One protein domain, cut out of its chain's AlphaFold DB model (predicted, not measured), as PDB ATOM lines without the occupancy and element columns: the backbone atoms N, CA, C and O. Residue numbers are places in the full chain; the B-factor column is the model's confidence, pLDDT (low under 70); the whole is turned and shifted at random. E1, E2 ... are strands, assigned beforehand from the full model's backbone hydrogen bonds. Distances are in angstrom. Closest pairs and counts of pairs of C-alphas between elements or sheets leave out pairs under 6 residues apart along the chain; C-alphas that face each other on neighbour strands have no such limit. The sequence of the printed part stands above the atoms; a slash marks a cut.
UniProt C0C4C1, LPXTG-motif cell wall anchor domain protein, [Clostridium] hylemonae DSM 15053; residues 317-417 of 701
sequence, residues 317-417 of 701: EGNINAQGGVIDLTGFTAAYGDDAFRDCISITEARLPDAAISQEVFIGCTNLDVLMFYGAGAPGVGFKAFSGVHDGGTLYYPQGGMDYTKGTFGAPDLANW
ATOM      1  N   GLU A 317     -18.079 -67.068 -21.991       72.81
ATOM      2  CA  GLU A 317     -18.688 -68.418 -21.957       72.81
ATOM      3  C   GLU A 317     -19.800 -68.704 -22.988       72.81
ATOM      4  O   GLU A 317     -20.684 -69.535 -22.782       72.81
ATOM      5  N   GLY A 318     -19.750 -68.048 -24.149       60.53
ATOM      6  CA  GLY A 318     -20.758 -68.235 -25.190       60.53
ATOM      7  C   GLY A 318     -22.053 -67.449 -24.965       60.53
ATOM      8  O   GLY A 318     -23.106 -67.869 -25.449       60.53
ATOM      9  N   ASN A 319     -21.989 -66.272 -24.332       55.81
ATOM     10  CA  ASN A 319     -22.997 -65.218 -24.501       55.81
ATOM     11  C   ASN A 319     -22.965 -64.668 -25.951       55.81
ATOM     12  O   ASN A 319     -22.528 -63.553 -26.229       55.81
ATOM     13  N   ILE A 320     -23.400 -65.502 -26.901       48.66
ATOM     14  CA  ILE A 320     -23.291 -65.325 -28.364       48.66
ATOM     15  C   ILE A 320     -24.213 -64.245 -28.962       48.66
ATOM     16  O   ILE A 320     -24.369 -64.179 -30.178       48.66
ATOM     17  N   ASN A 321     -24.838 -63.410 -28.129       54.25
ATOM     18  CA  ASN A 321     -25.766 -62.359 -28.561       54.25
ATOM     19  C   ASN A 321     -25.097 -60.976 -28.698       54.25
ATOM     20  O   ASN A 321     -25.772 -59.999 -29.029       54.25
ATOM     21  N   ALA A 322     -23.792 -60.876 -28.432       57.75
ATOM     22  CA  ALA A 322     -23.012 -59.664 -28.656       57.75
ATOM     23  C   ALA A 322     -22.937 -59.349 -30.163       57.75
ATOM     24  O   ALA A 322     -22.419 -60.135 -30.955       57.75
ATOM     25  N   GLN A 323     -23.493 -58.203 -30.562       65.94
ATOM     26  CA  GLN A 323     -23.445 -57.725 -31.945       65.94
ATOM     27  C   GLN A 323     -22.070 -57.097 -32.255       65.94
ATOM     28  O   GLN A 323     -21.226 -56.929 -31.371       65.94
ATOM     29  N   GLY A 324     -21.828 -56.745 -33.520       79.69
ATOM     30  CA  GLY A 324     -20.633 -55.984 -33.894       79.69
ATOM     31  C   GLY A 324     -20.651 -54.607 -33.227       79.69
ATOM     32  O   GLY A 324     -21.577 -53.840 -33.464       79.69
ATOM     33  N   GLY A 325     -19.646 -54.327 -32.399       89.06
ATOM     34  CA  GLY A 325     -19.539 -53.147 -31.535       89.06
ATOM     35  C   GLY A 325     -19.650 -53.457 -30.033       89.06
ATOM     36  O   GLY A 325     -19.237 -52.631 -29.223       89.06
ATOM     37  N   VAL A 326     -20.160 -54.634 -29.640       92.56
ATOM     38  CA  VAL A 326     -20.473 -54.975 -28.240       92.56
ATOM     39  C   VAL A 326     -19.366 -55.789 -27.556       92.56
ATOM     40  O   VAL A 326     -19.092 -56.934 -27.926       92.56
ATOM     41  N   ILE A 327     -18.811 -55.252 -26.468       92.44
ATOM     42  CA  ILE A 327     -18.079 -56.010 -25.443       92.44
ATOM     43  C   ILE A 327     -19.037 -56.358 -24.299       92.44
ATOM     44  O   ILE A 327     -19.533 -55.475 -23.599       92.44
ATOM     45  N   ASP A 328     -19.286 -57.652 -24.095       91.25
ATOM     46  CA  ASP A 328     -20.150 -58.177 -23.036       91.25
ATOM     47  C   ASP A 328     -19.328 -58.938 -21.980       91.25
ATOM     48  O   ASP A 328     -18.930 -60.090 -22.172       91.25
ATOM     49  N   LEU A 329     -19.070 -58.261 -20.854       89.88
ATOM     50  CA  LEU A 329     -18.363 -58.784 -19.681       89.88
ATOM     51  C   LEU A 329     -19.322 -59.103 -18.519       89.88
ATOM     52  O   LEU A 329     -18.871 -59.316 -17.398       89.88
ATOM     53  N   THR A 330     -20.640 -59.153 -18.747       86.50
ATOM     54  CA  THR A 330     -21.638 -59.333 -17.666       86.50
ATOM     55  C   THR A 330     -21.497 -60.656 -16.909       86.50
ATOM     56  O   THR A 330     -21.767 -60.710 -15.712       86.50
ATOM     57  N   GLY A 331     -21.030 -61.709 -17.587       84.38
ATOM     58  CA  GLY A 331     -20.704 -63.007 -16.986       84.38
ATOM     59  C   GLY A 331     -19.276 -63.124 -16.439       84.38
ATOM     60  O   GLY A 331     -18.891 -64.208 -16.010       84.38
ATOM     61  N   PHE A 332     -18.463 -62.065 -16.488       87.62
ATOM     62  CA  PHE A 332     -17.060 -62.118 -16.076       87.62
ATOM     63  C   PHE A 332     -16.924 -62.002 -14.552       87.62
ATOM     64  O   PHE A 332     -17.440 -61.066 -13.944       87.62
ATOM     65  N   THR A 333     -16.218 -62.952 -13.935       86.44
ATOM     66  CA  THR A 333     -16.059 -63.045 -12.468       86.44
ATOM     67  C   THR A 333     -14.651 -62.705 -11.980       86.44
ATOM     68  O   THR A 333     -14.449 -62.459 -10.790       86.44
ATOM     69  N   ALA A 334     -13.676 -62.677 -12.889       85.25
ATOM     70  CA  ALA A 334     -12.293 -62.329 -12.599       85.25
ATOM     71  C   ALA A 334     -12.020 -60.821 -12.751       85.25
ATOM     72  O   ALA A 334     -12.845 -60.051 -13.244       85.25
ATOM     73  N   ALA A 335     -10.827 -60.388 -12.338       84.50
ATOM     74  CA  ALA A 335     -10.365 -59.026 -12.585       84.50
ATOM     75  C   ALA A 335     -10.000 -58.818 -14.065       84.50
ATOM     76  O   ALA A 335      -9.513 -59.733 -14.734       84.50
ATOM     77  N   TYR A 336     -10.185 -57.598 -14.559       86.75
ATOM     78  CA  TYR A 336      -9.625 -57.136 -15.826       86.75
ATOM     79  C   TYR A 336      -8.561 -56.071 -15.559       86.75
ATOM     80  O   TYR A 336      -8.748 -55.224 -14.692       86.75
ATOM     81  N   GLY A 337      -7.424 -56.153 -16.246       90.69
ATOM     82  CA  GLY A 337      -6.258 -55.316 -15.977       90.69
ATOM     83  C   GLY A 337      -6.415 -53.848 -16.374       90.69
ATOM     84  O   GLY A 337      -7.367 -53.453 -17.057       90.69
ATOM     85  N   ASP A 338      -5.438 -53.043 -15.966       95.88
ATOM     86  CA  ASP A 338      -5.308 -51.657 -16.419       95.88
ATOM     87  C   ASP A 338      -5.008 -51.627 -17.934       95.88
ATOM     88  O   ASP A 338      -4.438 -52.568 -18.495       95.88
ATOM     89  N   ASP A 339      -5.425 -50.566 -18.635       97.25
ATOM     90  CA  ASP A 339      -5.223 -50.382 -20.087       97.25
ATOM     91  C   ASP A 339      -5.795 -51.506 -21.001       97.25
ATOM     92  O   ASP A 339      -5.503 -51.535 -22.202       97.25
ATOM     93  N   ALA A 340      -6.583 -52.461 -20.484       96.81
ATOM     94  CA  ALA A 340      -6.839 -53.733 -21.175       96.81
ATOM     95  C   ALA A 340      -7.512 -53.614 -22.560       96.81
ATOM     96  O   ALA A 340      -7.147 -54.379 -23.455       96.81
ATOM     97  N   PHE A 341      -8.425 -52.653 -22.753       97.19
ATOM     98  CA  PHE A 341      -9.108 -52.357 -24.025       97.19
ATOM     99  C   PHE A 341      -8.743 -50.975 -24.593       97.19
ATOM    100  O   PHE A 341      -9.435 -50.438 -25.456       97.19
ATOM    101  N   ARG A 342      -7.629 -50.393 -24.140       97.62
ATOM    102  CA  ARG A 342      -7.118 -49.105 -24.614       97.62
ATOM    103  C   ARG A 342      -7.014 -49.048 -26.138       97.62
ATOM    104  O   ARG A 342      -6.594 -50.020 -26.762       97.62
ATOM    105  N   ASP A 343      -7.345 -47.905 -26.732       97.75
ATOM    106  CA  ASP A 343      -7.277 -47.632 -28.175       97.75
ATOM    107  C   ASP A 343      -8.076 -48.644 -29.056       97.75
ATOM    108  O   ASP A 343      -7.830 -48.763 -30.261       97.75
ATOM    109  N   CYS A 344      -9.045 -49.386 -28.493       96.94
ATOM    110  CA  CYS A 344      -9.898 -50.340 -29.224       96.94
ATOM    111  C   CYS A 344     -11.086 -49.639 -29.906       96.94
ATOM    112  O   CYS A 344     -12.245 -49.787 -29.526       96.94
ATOM    113  N   ILE A 345     -10.791 -48.864 -30.951       96.25
ATOM    114  CA  ILE A 345     -11.749 -47.968 -31.625       96.25
ATOM    115  C   ILE A 345     -12.973 -48.636 -32.286       96.25
ATOM    116  O   ILE A 345     -13.865 -47.917 -32.722       96.25
ATOM    117  N   SER A 346     -13.051 -49.967 -32.401       96.12
ATOM    118  CA  SER A 346     -14.239 -50.653 -32.957       96.12
ATOM    119  C   SER A 346     -15.304 -51.016 -31.913       96.12
ATOM    120  O   SER A 346     -16.356 -51.532 -32.289       96.12
ATOM    121  N   ILE A 347     -15.067 -50.740 -30.626       95.38
ATOM    122  CA  ILE A 347     -16.080 -50.868 -29.573       95.38
ATOM    123  C   ILE A 347     -17.048 -49.681 -29.669       95.38
ATOM    124  O   ILE A 347     -16.607 -48.532 -29.693       95.38
ATOM    125  N   THR A 348     -18.350 -49.967 -29.674       95.62
ATOM    126  CA  THR A 348     -19.433 -48.981 -29.499       95.62
ATOM    127  C   THR A 348     -20.145 -49.163 -28.159       95.62
ATOM    128  O   THR A 348     -20.520 -48.190 -27.519       95.62
ATOM    129  N   GLU A 349     -20.258 -50.398 -27.666       94.88
ATOM    130  CA  GLU A 349     -20.953 -50.720 -26.422       94.88
ATOM    131  C   GLU A 349     -20.077 -51.549 -25.480       94.88
ATOM    132  O   GLU A 349     -19.502 -52.561 -25.887       94.88
ATOM    133  N   ALA A 350     -20.028 -51.170 -24.200       94.62
ATOM    134  CA  ALA A 350     -19.437 -51.995 -23.147       94.62
ATOM    135  C   ALA A 350     -20.457 -52.294 -22.037       94.62
ATOM    136  O   ALA A 350     -20.973 -51.391 -21.370       94.62
ATOM    137  N   ARG A 351     -20.722 -53.586 -21.822       92.94
ATOM    138  CA  ARG A 351     -21.557 -54.111 -20.733       92.94
ATOM    139  C   ARG A 351     -20.657 -54.645 -19.634       92.94
ATOM    140  O   ARG A 351     -19.910 -55.598 -19.858       92.94
ATOM    141  N   LEU A 352     -20.712 -54.015 -18.467       91.44
ATOM    142  CA  LEU A 352     -19.739 -54.211 -17.398       91.44
ATOM    143  C   LEU A 352     -20.371 -54.935 -16.194       91.44
ATOM    144  O   LEU A 352     -21.514 -54.636 -15.834       91.44
ATOM    145  N   PRO A 353     -19.654 -55.891 -15.572       86.25
ATOM    146  CA  PRO A 353     -20.140 -56.620 -14.403       86.25
ATOM    147  C   PRO A 353     -20.210 -55.708 -13.167       86.25
ATOM    148  O   PRO A 353     -19.715 -54.580 -13.178       86.25
ATOM    149  N   ASP A 354     -20.786 -56.215 -12.073       86.31
ATOM    150  CA  ASP A 354     -20.797 -55.546 -10.761       86.31
ATOM    151  C   ASP A 354     -19.412 -55.641 -10.082       86.31
ATOM    152  O   ASP A 354     -19.201 -56.359  -9.102       86.31
ATOM    153  N   ALA A 355     -18.424 -54.979 -10.688       87.25
ATOM    154  CA  ALA A 355     -17.023 -54.961 -10.280       87.25
ATOM    155  C   ALA A 355     -16.394 -53.581 -10.540       87.25
ATOM    156  O   ALA A 355     -16.839 -52.831 -11.408       87.25
ATOM    157  N   ALA A 356     -15.336 -53.249  -9.795       90.81
ATOM    158  CA  ALA A 356     -14.596 -52.002  -9.988       90.81
ATOM    159  C   ALA A 356     -13.962 -51.927 -11.390       90.81
ATOM    160  O   ALA A 356     -13.466 -52.926 -11.907       90.81
ATOM    161  N   ILE A 357     -13.964 -50.729 -11.977       92.69
ATOM    162  CA  ILE A 357     -13.451 -50.468 -13.323       92.69
ATOM    163  C   ILE A 357     -11.977 -50.074 -13.230       92.69
ATOM    164  O   ILE A 357     -11.640 -49.110 -12.544       92.69
ATOM    165  N   SER A 358     -11.111 -50.792 -13.933       94.19
ATOM    166  CA  SER A 358      -9.656 -50.586 -13.916       94.19
ATOM    167  C   SER A 358      -9.203 -49.280 -14.591       94.19
ATOM    168  O   SER A 358      -9.974 -48.592 -15.266       94.19
ATOM    169  N   GLN A 359      -7.950 -48.883 -14.365       95.19
ATOM    170  CA  GLN A 359      -7.394 -47.606 -14.821       95.19
ATOM    171  C   GLN A 359      -7.132 -47.619 -16.331       95.19
ATOM    172  O   GLN A 359      -6.730 -48.632 -16.896       95.19
ATOM    173  N   GLU A 360      -7.374 -46.480 -16.988       96.12
ATOM    174  CA  GLU A 360      -7.184 -46.257 -18.435       96.12
ATOM    175  C   GLU A 360      -7.802 -47.352 -19.357       96.12
ATOM    176  O   GLU A 360      -7.474 -47.435 -20.537       96.12
ATOM    177  N   VAL A 361      -8.735 -48.177 -18.854       96.38
ATOM    178  CA  VAL A 361      -9.140 -49.450 -19.486       96.38
ATOM    179  C   VAL A 361      -9.856 -49.305 -20.836       96.38
ATOM    180  O   VAL A 361      -9.619 -50.129 -21.715       96.38
ATOM    181  N   PHE A 362     -10.657 -48.252 -21.034       96.81
ATOM    182  CA  PHE A 362     -11.292 -47.879 -22.310       96.81
ATOM    183  C   PHE A 362     -10.776 -46.532 -22.850       96.81
ATOM    184  O   PHE A 362     -11.436 -45.894 -23.676       96.81
ATOM    185  N   ILE A 363      -9.598 -46.067 -22.409       96.75
ATOM    186  CA  ILE A 363      -9.025 -44.812 -22.914       96.75
ATOM    187  C   ILE A 363      -8.843 -44.896 -24.441       96.75
ATOM    188  O   ILE A 363      -8.399 -45.919 -24.968       96.75
ATOM    189  N   GLY A 364      -9.221 -43.846 -25.168       96.75
ATOM    190  CA  GLY A 364      -9.128 -43.817 -26.634       96.75
ATOM    191  C   GLY A 364     -10.112 -44.727 -27.386       96.75
ATOM    192  O   GLY A 364      -9.962 -44.897 -28.596       96.75
ATOM    193  N   CYS A 365     -11.131 -45.300 -26.732       97.19
ATOM    194  CA  CYS A 365     -12.229 -45.996 -27.420       97.19
ATOM    195  C   CYS A 365     -13.200 -44.976 -28.043       97.19
ATOM    196  O   CYS A 365     -14.310 -44.776 -27.560       97.19
ATOM    197  N   THR A 366     -12.771 -44.288 -29.105       96.44
ATOM    198  CA  THR A 366     -13.434 -43.075 -29.636       96.44
ATOM    199  C   THR A 366     -14.869 -43.260 -30.132       96.44
ATOM    200  O   THR A 366     -15.567 -42.267 -30.309       96.44
ATOM    201  N   ASN A 367     -15.291 -44.502 -30.385       96.38
ATOM    202  CA  ASN A 367     -16.630 -44.840 -30.872       96.38
ATOM    203  C   ASN A 367     -17.541 -45.431 -29.779       96.38
ATOM    204  O   ASN A 367     -18.699 -45.701 -30.070       96.38
ATOM    205  N   LEU A 368     -17.034 -45.622 -28.552       96.75
ATOM    206  CA  LEU A 368     -17.798 -46.123 -27.406       96.75
ATOM    207  C   LEU A 368     -18.860 -45.086 -27.027       96.75
ATOM    208  O   LEU A 368     -18.519 -44.048 -26.461       96.75
ATOM    209  N   ASP A 369     -20.118 -45.363 -27.371       95.88
ATOM    210  CA  ASP A 369     -21.282 -44.489 -27.205       95.88
ATOM    211  C   ASP A 369     -22.332 -45.053 -26.231       95.88
ATOM    212  O   ASP A 369     -23.164 -44.289 -25.738       95.88
ATOM    213  N   VAL A 370     -22.264 -46.345 -25.885       95.44
ATOM    214  CA  VAL A 370     -23.144 -46.985 -24.893       95.44
ATOM    215  C   VAL A 370     -22.352 -47.667 -23.772       95.44
ATOM    216  O   VAL A 370     -21.494 -48.520 -23.997       95.44
ATOM    217  N   LEU A 371     -22.704 -47.346 -22.528       95.50
ATOM    218  CA  LEU A 371     -22.269 -48.068 -21.332       95.50
ATOM    219  C   LEU A 371     -23.474 -48.714 -20.651       95.50
ATOM    220  O   LEU A 371     -24.518 -48.083 -20.503       95.50
ATOM    221  N   MET A 372     -23.320 -49.958 -20.199       93.75
ATOM    222  CA  MET A 372     -24.342 -50.668 -19.427       93.75
ATOM    223  C   MET A 372     -23.747 -51.253 -18.152       93.75
ATOM    224  O   MET A 372     -22.833 -52.078 -18.206       93.75
ATOM    225  N   PHE A 373     -24.310 -50.865 -17.013       93.50
ATOM    226  CA  PHE A 373     -23.974 -51.390 -15.694       93.50
ATOM    227  C   PHE A 373     -25.142 -52.172 -15.109       93.50
ATOM    228  O   PHE A 373     -26.294 -51.783 -15.290       93.50
ATOM    229  N   TYR A 374     -24.838 -53.247 -14.381       90.31
ATOM    230  CA  TYR A 374     -25.831 -54.174 -13.819       90.31
ATOM    231  C   TYR A 374     -25.785 -54.242 -12.281       90.31
ATOM    232  O   TYR A 374     -26.638 -54.881 -11.667       90.31
ATOM    233  N   GLY A 375     -24.815 -53.561 -11.659       90.62
ATOM    234  CA  GLY A 375     -24.659 -53.475 -10.208       90.62
ATOM    235  C   GLY A 375     -25.662 -52.531  -9.545       90.62
ATOM    236  O   GLY A 375     -26.014 -51.485 -10.096       90.62
ATOM    237  N   ALA A 376     -26.100 -52.881  -8.332       91.31
ATOM    238  CA  ALA A 376     -27.104 -52.123  -7.572       91.31
ATOM    239  C   ALA A 376     -26.600 -50.759  -7.047       91.31
ATOM    240  O   ALA A 376     -27.397 -49.925  -6.612       91.31
ATOM    241  N   GLY A 377     -25.291 -50.520  -7.101       92.75
ATOM    242  CA  GLY A 377     -24.665 -49.214  -6.919       92.75
ATOM    243  C   GLY A 377     -23.576 -48.996  -7.967       92.75
ATOM    244  O   GLY A 377     -23.121 -49.953  -8.592       92.75
ATOM    245  N   ALA A 378     -23.171 -47.745  -8.170       93.56
ATOM    246  CA  ALA A 378     -22.110 -47.401  -9.107       93.56
ATOM    247  C   ALA A 378     -20.778 -48.087  -8.731       93.56
ATOM    248  O   ALA A 378     -20.335 -47.969  -7.583       93.56
ATOM    249  N   PRO A 379     -20.101 -48.769  -9.676       93.06
ATOM    250  CA  PRO A 379     -18.790 -49.350  -9.415       93.06
ATOM    251  C   PRO A 379     -17.736 -48.257  -9.205       93.06
ATOM    252  O   PRO A 379     -17.817 -47.163  -9.761       93.06
ATOM    253  N   GLY A 380     -16.692 -48.571  -8.432       92.50
ATOM    254  CA  GLY A 380     -15.537 -47.684  -8.301       92.50
ATOM    255  C   GLY A 380     -14.822 -47.530  -9.645       92.50
ATOM    256  O   GLY A 380     -14.362 -48.525 -10.200       92.50
ATOM    257  N   VAL A 381     -14.730 -46.301 -10.161       93.94
ATOM    258  CA  VAL A 381     -14.123 -46.017 -11.470       93.94
ATOM    259  C   VAL A 381     -12.643 -45.653 -11.333       93.94
ATOM    260  O   VAL A 381     -12.282 -44.715 -10.620       93.94
ATOM    261  N   GLY A 382     -11.785 -46.389 -12.037       94.12
ATOM    262  CA  GLY A 382     -10.344 -46.177 -12.098       94.12
ATOM    263  C   GLY A 382      -9.940 -44.889 -12.816       94.12
ATOM    264  O   GLY A 382     -10.686 -44.306 -13.608       94.12
ATOM    265  N   PHE A 383      -8.714 -44.435 -12.548       94.31
ATOM    266  CA  PHE A 383      -8.169 -43.209 -13.124       94.31
ATOM    267  C   PHE A 383      -8.248 -43.228 -14.660       94.31
ATOM    268  O   PHE A 383      -7.723 -44.136 -15.303       94.31
ATOM    269  N   LYS A 384      -8.921 -42.221 -15.238       95.06
ATOM    270  CA  LYS A 384      -9.148 -42.060 -16.687       95.06
ATOM    271  C   LYS A 384      -9.712 -43.298 -17.414       95.06
ATOM    272  O   LYS A 384      -9.483 -43.443 -18.614       95.06
ATOM    273  N   ALA A 385     -10.475 -44.161 -16.735       95.50
ATOM    274  CA  ALA A 385     -11.042 -45.383 -17.323       95.50
ATOM    275  C   ALA A 385     -11.740 -45.164 -18.686       95.50
ATOM    276  O   ALA A 385     -11.664 -46.037 -19.543       95.50
ATOM    277  N   PHE A 386     -12.348 -43.990 -18.900       95.88
ATOM    278  CA  PHE A 386     -13.077 -43.609 -20.117       95.88
ATOM    279  C   PHE A 386     -12.522 -42.350 -20.813       95.88
ATOM    280  O   PHE A 386     -13.273 -41.620 -21.455       95.88
ATOM    281  N   SER A 387     -11.235 -42.014 -20.670       95.69
ATOM    282  CA  SER A 387     -10.748 -40.744 -21.235       95.69
ATOM    283  C   SER A 387     -10.606 -40.794 -22.765       95.69
ATOM    284  O   SER A 387     -10.005 -41.706 -23.330       95.69
ATOM    285  N   GLY A 388     -11.197 -39.825 -23.469       94.75
ATOM    286  CA  GLY A 388     -11.226 -39.814 -24.939       94.75
ATOM    287  C   GLY A 388     -12.147 -40.860 -25.592       94.75
ATOM    288  O   GLY A 388     -11.878 -41.265 -26.724       94.75
ATOM    289  N   VAL A 389     -13.206 -41.299 -24.900       95.75
ATOM    290  CA  VAL A 389     -14.367 -41.962 -25.534       95.75
ATOM    291  C   VAL A 389     -15.215 -40.953 -26.332       95.75
ATOM    292  O   VAL A 389     -14.872 -39.770 -26.398       95.75
ATOM    293  N   HIS A 390     -16.311 -41.402 -26.953       90.44
ATOM    294  CA  HIS A 390     -17.235 -40.514 -27.667       90.44
ATOM    295  C   HIS A 390     -17.843 -39.444 -26.734       90.44
ATOM    296  O   HIS A 390     -18.104 -39.710 -25.560       90.44
ATOM    297  N   ASP A 391     -18.102 -38.234 -27.240       91.12
ATOM    298  CA  ASP A 391     -18.747 -37.171 -26.456       91.12
ATOM    299  C   ASP A 391     -20.277 -37.229 -26.607       91.12
ATOM    300  O   ASP A 391     -20.797 -37.260 -27.720       91.12
ATOM    301  N   GLY A 392     -21.007 -37.247 -25.490       90.88
ATOM    302  CA  GLY A 392     -22.472 -37.370 -25.488       90.88
ATOM    303  C   GLY A 392     -23.011 -38.779 -25.780       90.88
ATOM    304  O   GLY A 392     -24.023 -38.908 -26.464       90.88
ATOM    305  N   GLY A 393     -22.351 -39.832 -25.280       95.69
ATOM    306  CA  GLY A 393     -22.925 -41.187 -25.234       95.69
ATOM    307  C   GLY A 393     -24.008 -41.355 -24.153       95.69
ATOM    308  O   GLY A 393     -24.402 -40.395 -23.485       95.69
ATOM    309  N   THR A 394     -24.486 -42.587 -23.951       96.19
ATOM    310  CA  THR A 394     -25.496 -42.937 -22.933       96.19
ATOM    311  C   THR A 394     -25.009 -44.030 -21.981       96.19
ATOM    312  O   THR A 394     -24.512 -45.072 -22.405       96.19
ATOM    313  N   LEU A 395     -25.199 -43.810 -20.682       96.12
ATOM    314  CA  LEU A 395     -24.933 -44.755 -19.605       96.12
ATOM    315  C   LEU A 395     -26.255 -45.267 -19.022       96.12
ATOM    316  O   LEU A 395     -27.039 -44.501 -18.457       96.12
ATOM    317  N   TYR A 396     -26.467 -46.575 -19.119       95.44
ATOM    318  CA  TYR A 396     -27.591 -47.290 -18.524       95.44
ATOM    319  C   TYR A 396     -27.178 -47.981 -17.222       95.44
ATOM    320  O   TYR A 396     -26.107 -48.588 -17.131       95.44
ATOM    321  N   TYR A 397     -28.034 -47.890 -16.207       94.00
ATOM    322  CA  TYR A 397     -27.836 -48.486 -14.883       94.00
ATOM    323  C   TYR A 397     -29.176 -48.977 -14.315       94.00
ATOM    324  O   TYR A 397     -30.211 -48.469 -14.739       94.00
ATOM    325  N   PRO A 398     -29.226 -49.952 -13.388       92.56
ATOM    326  CA  PRO A 398     -30.495 -50.557 -12.978       92.56
ATOM    327  C   PRO A 398     -31.435 -49.555 -12.295       92.56
ATOM    328  O   PRO A 398     -30.977 -48.662 -11.582       92.56
ATOM    329  N   GLN A 399     -32.748 -49.734 -12.466       91.62
ATOM    330  CA  GLN A 399     -33.769 -48.913 -11.806       91.62
ATOM    331  C   GLN A 399     -33.553 -48.827 -10.285       91.62
ATOM    332  O   GLN A 399     -33.416 -49.849  -9.607       91.62
ATOM    333  N   GLY A 400     -33.541 -47.609  -9.740       91.88
ATOM    334  CA  GLY A 400     -33.230 -47.350  -8.330       91.88
ATOM    335  C   GLY A 400     -31.770 -47.609  -7.920       91.88
ATOM    336  O   GLY A 400     -31.494 -47.694  -6.723       91.88
ATOM    337  N   GLY A 401     -30.847 -47.751  -8.877       92.94
ATOM    338  CA  GLY A 401     -29.420 -47.953  -8.627       92.94
ATOM    339  C   GLY A 401     -28.763 -46.760  -7.923       92.94
ATOM    340  O   GLY A 401     -28.978 -45.602  -8.281       92.94
ATOM    341  N   MET A 402     -27.935 -47.044  -6.920       93.62
ATOM    342  CA  MET A 402     -27.291 -46.027  -6.082       93.62
ATOM    343  C   MET A 402     -26.063 -45.394  -6.754       93.62
ATOM    344  O   MET A 402     -25.368 -46.032  -7.538       93.62
ATOM    345  N   ASP A 403     -25.761 -44.142  -6.409       93.56
ATOM    346  CA  ASP A 403     -24.511 -43.428  -6.735       93.56
ATOM    347  C   ASP A 403     -24.168 -43.212  -8.232       93.56
ATOM    348  O   ASP A 403     -23.184 -42.537  -8.542       93.56
ATOM    349  N   TYR A 404     -25.028 -43.627  -9.173       94.06
ATOM    350  CA  TYR A 404     -24.967 -43.309 -10.617       94.06
ATOM    351  C   TYR A 404     -25.288 -41.829 -10.940       94.06
ATOM    352  O   TYR A 404     -25.962 -41.495 -11.911       94.06
ATOM    353  N   THR A 405     -24.826 -40.896 -10.107       90.88
ATOM    354  CA  THR A 405     -25.101 -39.462 -10.253       90.88
ATOM    355  C   THR A 405     -24.111 -38.807 -11.224       90.88
ATOM    356  O   THR A 405     -22.897 -38.778 -10.987       90.88
ATOM    357  N   LYS A 406     -24.639 -38.244 -12.321       88.06
ATOM    358  CA  LYS A 406     -23.885 -37.492 -13.343       88.06
ATOM    359  C   LYS A 406     -23.030 -36.402 -12.677       88.06
ATOM    360  O   LYS A 406     -23.536 -35.564 -11.935       88.06
ATOM    361  N   GLY A 407     -21.719 -36.439 -12.923       83.00
ATOM    362  CA  GLY A 407     -20.730 -35.535 -12.321       83.00
ATOM    363  C   GLY A 407     -20.069 -36.019 -11.020       83.00
ATOM    364  O   GLY A 407     -18.993 -35.522 -10.694       83.00
ATOM    365  N   THR A 408     -20.628 -37.006 -10.305       86.62
ATOM    366  CA  THR A 408     -19.978 -37.637  -9.130       86.62
ATOM    367  C   THR A 408     -19.615 -39.110  -9.331       86.62
ATOM    368  O   THR A 408     -18.871 -39.650  -8.520       86.62
ATOM    369  N   PHE A 409     -20.037 -39.728 -10.439       89.62
ATOM    370  CA  PHE A 409     -19.719 -41.102 -10.876       89.62
ATOM    371  C   PHE A 409     -18.208 -41.421 -11.073       89.62
ATOM    372  O   PHE A 409     -17.846 -42.476 -11.574       89.62
ATOM    373  N   GLY A 410     -17.283 -40.519 -10.735       85.44
ATOM    374  CA  GLY A 410     -15.832 -40.748 -10.843       85.44
ATOM    375  C   GLY A 410     -15.234 -40.638 -12.255       85.44
ATOM    376  O   GLY A 410     -14.024 -40.473 -12.376       85.44
ATOM    377  N   ALA A 411     -16.056 -40.640 -13.310       89.81
ATOM    378  CA  ALA A 411     -15.630 -40.452 -14.699       89.81
ATOM    379  C   ALA A 411     -15.940 -39.023 -15.210       89.81
ATOM    380  O   ALA A 411     -17.052 -38.777 -15.686       89.81
ATOM    381  N   PRO A 412     -15.001 -38.056 -15.131       89.75
ATOM    382  CA  PRO A 412     -15.242 -36.685 -15.595       89.75
ATOM    383  C   PRO A 412     -15.372 -36.590 -17.122       89.75
ATOM    384  O   PRO A 412     -16.064 -35.707 -17.619       89.75
ATOM    385  N   ASP A 413     -14.763 -37.512 -17.868       90.44
ATOM    386  CA  ASP A 413     -14.874 -37.606 -19.327       90.44
ATOM    387  C   ASP A 413     -16.312 -37.941 -19.787       90.44
ATOM    388  O   ASP A 413     -16.705 -37.584 -20.891       90.44
ATOM    389  N   LEU A 414     -17.138 -38.533 -18.909       93.38
ATOM    390  CA  LEU A 414     -18.562 -38.800 -19.155       93.38
ATOM    391  C   LEU A 414     -19.478 -37.619 -18.757       93.38
ATOM    392  O   LEU A 414     -20.694 -37.780 -18.677       93.38
ATOM    393  N   ALA A 415     -18.945 -36.421 -18.483       90.94
ATOM    394  CA  ALA A 415     -19.735 -35.294 -17.960       90.94
ATOM    395  C   ALA A 415     -20.890 -34.836 -18.874       90.94
ATOM    396  O   ALA A 415     -21.893 -34.322 -18.374       90.94
ATOM    397  N   ASN A 416     -20.777 -35.046 -20.188       92.69
ATOM    398  CA  ASN A 416     -21.835 -34.730 -21.150       92.69
ATOM    399  C   ASN A 416     -22.829 -35.886 -21.362       92.69
ATOM    400  O   ASN A 416     -23.974 -35.615 -21.714       92.69
ATOM    401  N   TRP A 417     -22.434 -37.137 -21.096       95.94
ATOM    402  CA  TRP A 417     -23.226 -38.347 -21.362       95.94
ATOM    403  C   TRP A 417     -24.550 -38.369 -20.605       95.94
ATOM    404  O   TRP A 417     -24.611 -37.925 -19.458       95.94
TER     405      TRP A 417
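Overview. This is residues 317 to 417 of the 701 residues of the protein "LPXTG-motif cell wall anchor domain protein" of [Clostridium] hylemonae DSM 15053 (UniProt C0C4C1). Little of this domain is regular structure: the chain is wound in stacked turns, a short solenoid, with the sheet E1 E2 E3 E4 as one wall and long links making the rest of each turn. Residues 399 to 417 fold over the E4 end. The printed part has 101 residues, no named helix and four parallel strands in chain order, all strand by class with 16 residues in named elements; it is compact, radius of gyration of the C-alphas 12.5 A, spans 34 by 27 by 22 A.

Along the chain. E4, residues 394 to 398, measures 13.5 A, ending at C-alpha 398 (-30.495, -50.557, -12.978). E3 is residues 370 to 373, E2 349 to 352. E1, residues 326 to 328, begins at C-alpha 326 (-20.473, -54.975, -28.240).

Arrangement. Inner strands E2 and E3 are parallel at 12 degrees; N 352 and O 372, 2.9 A apart, are within hydrogen-bond range. So are N 327 and O 349, 2.8 A, between edge strand E1 and E2, and N 396 and O 371, 2.8 A, between E3 and edge strand E4. E1 and E4 are apart.

Size, cuts and confidence. The farthest C-alphas, Gly 318 and Gly 407, are 35.1 A apart. The printed part has no cut; its three links are long. Residues 318 to 323 have pLDDT under 70.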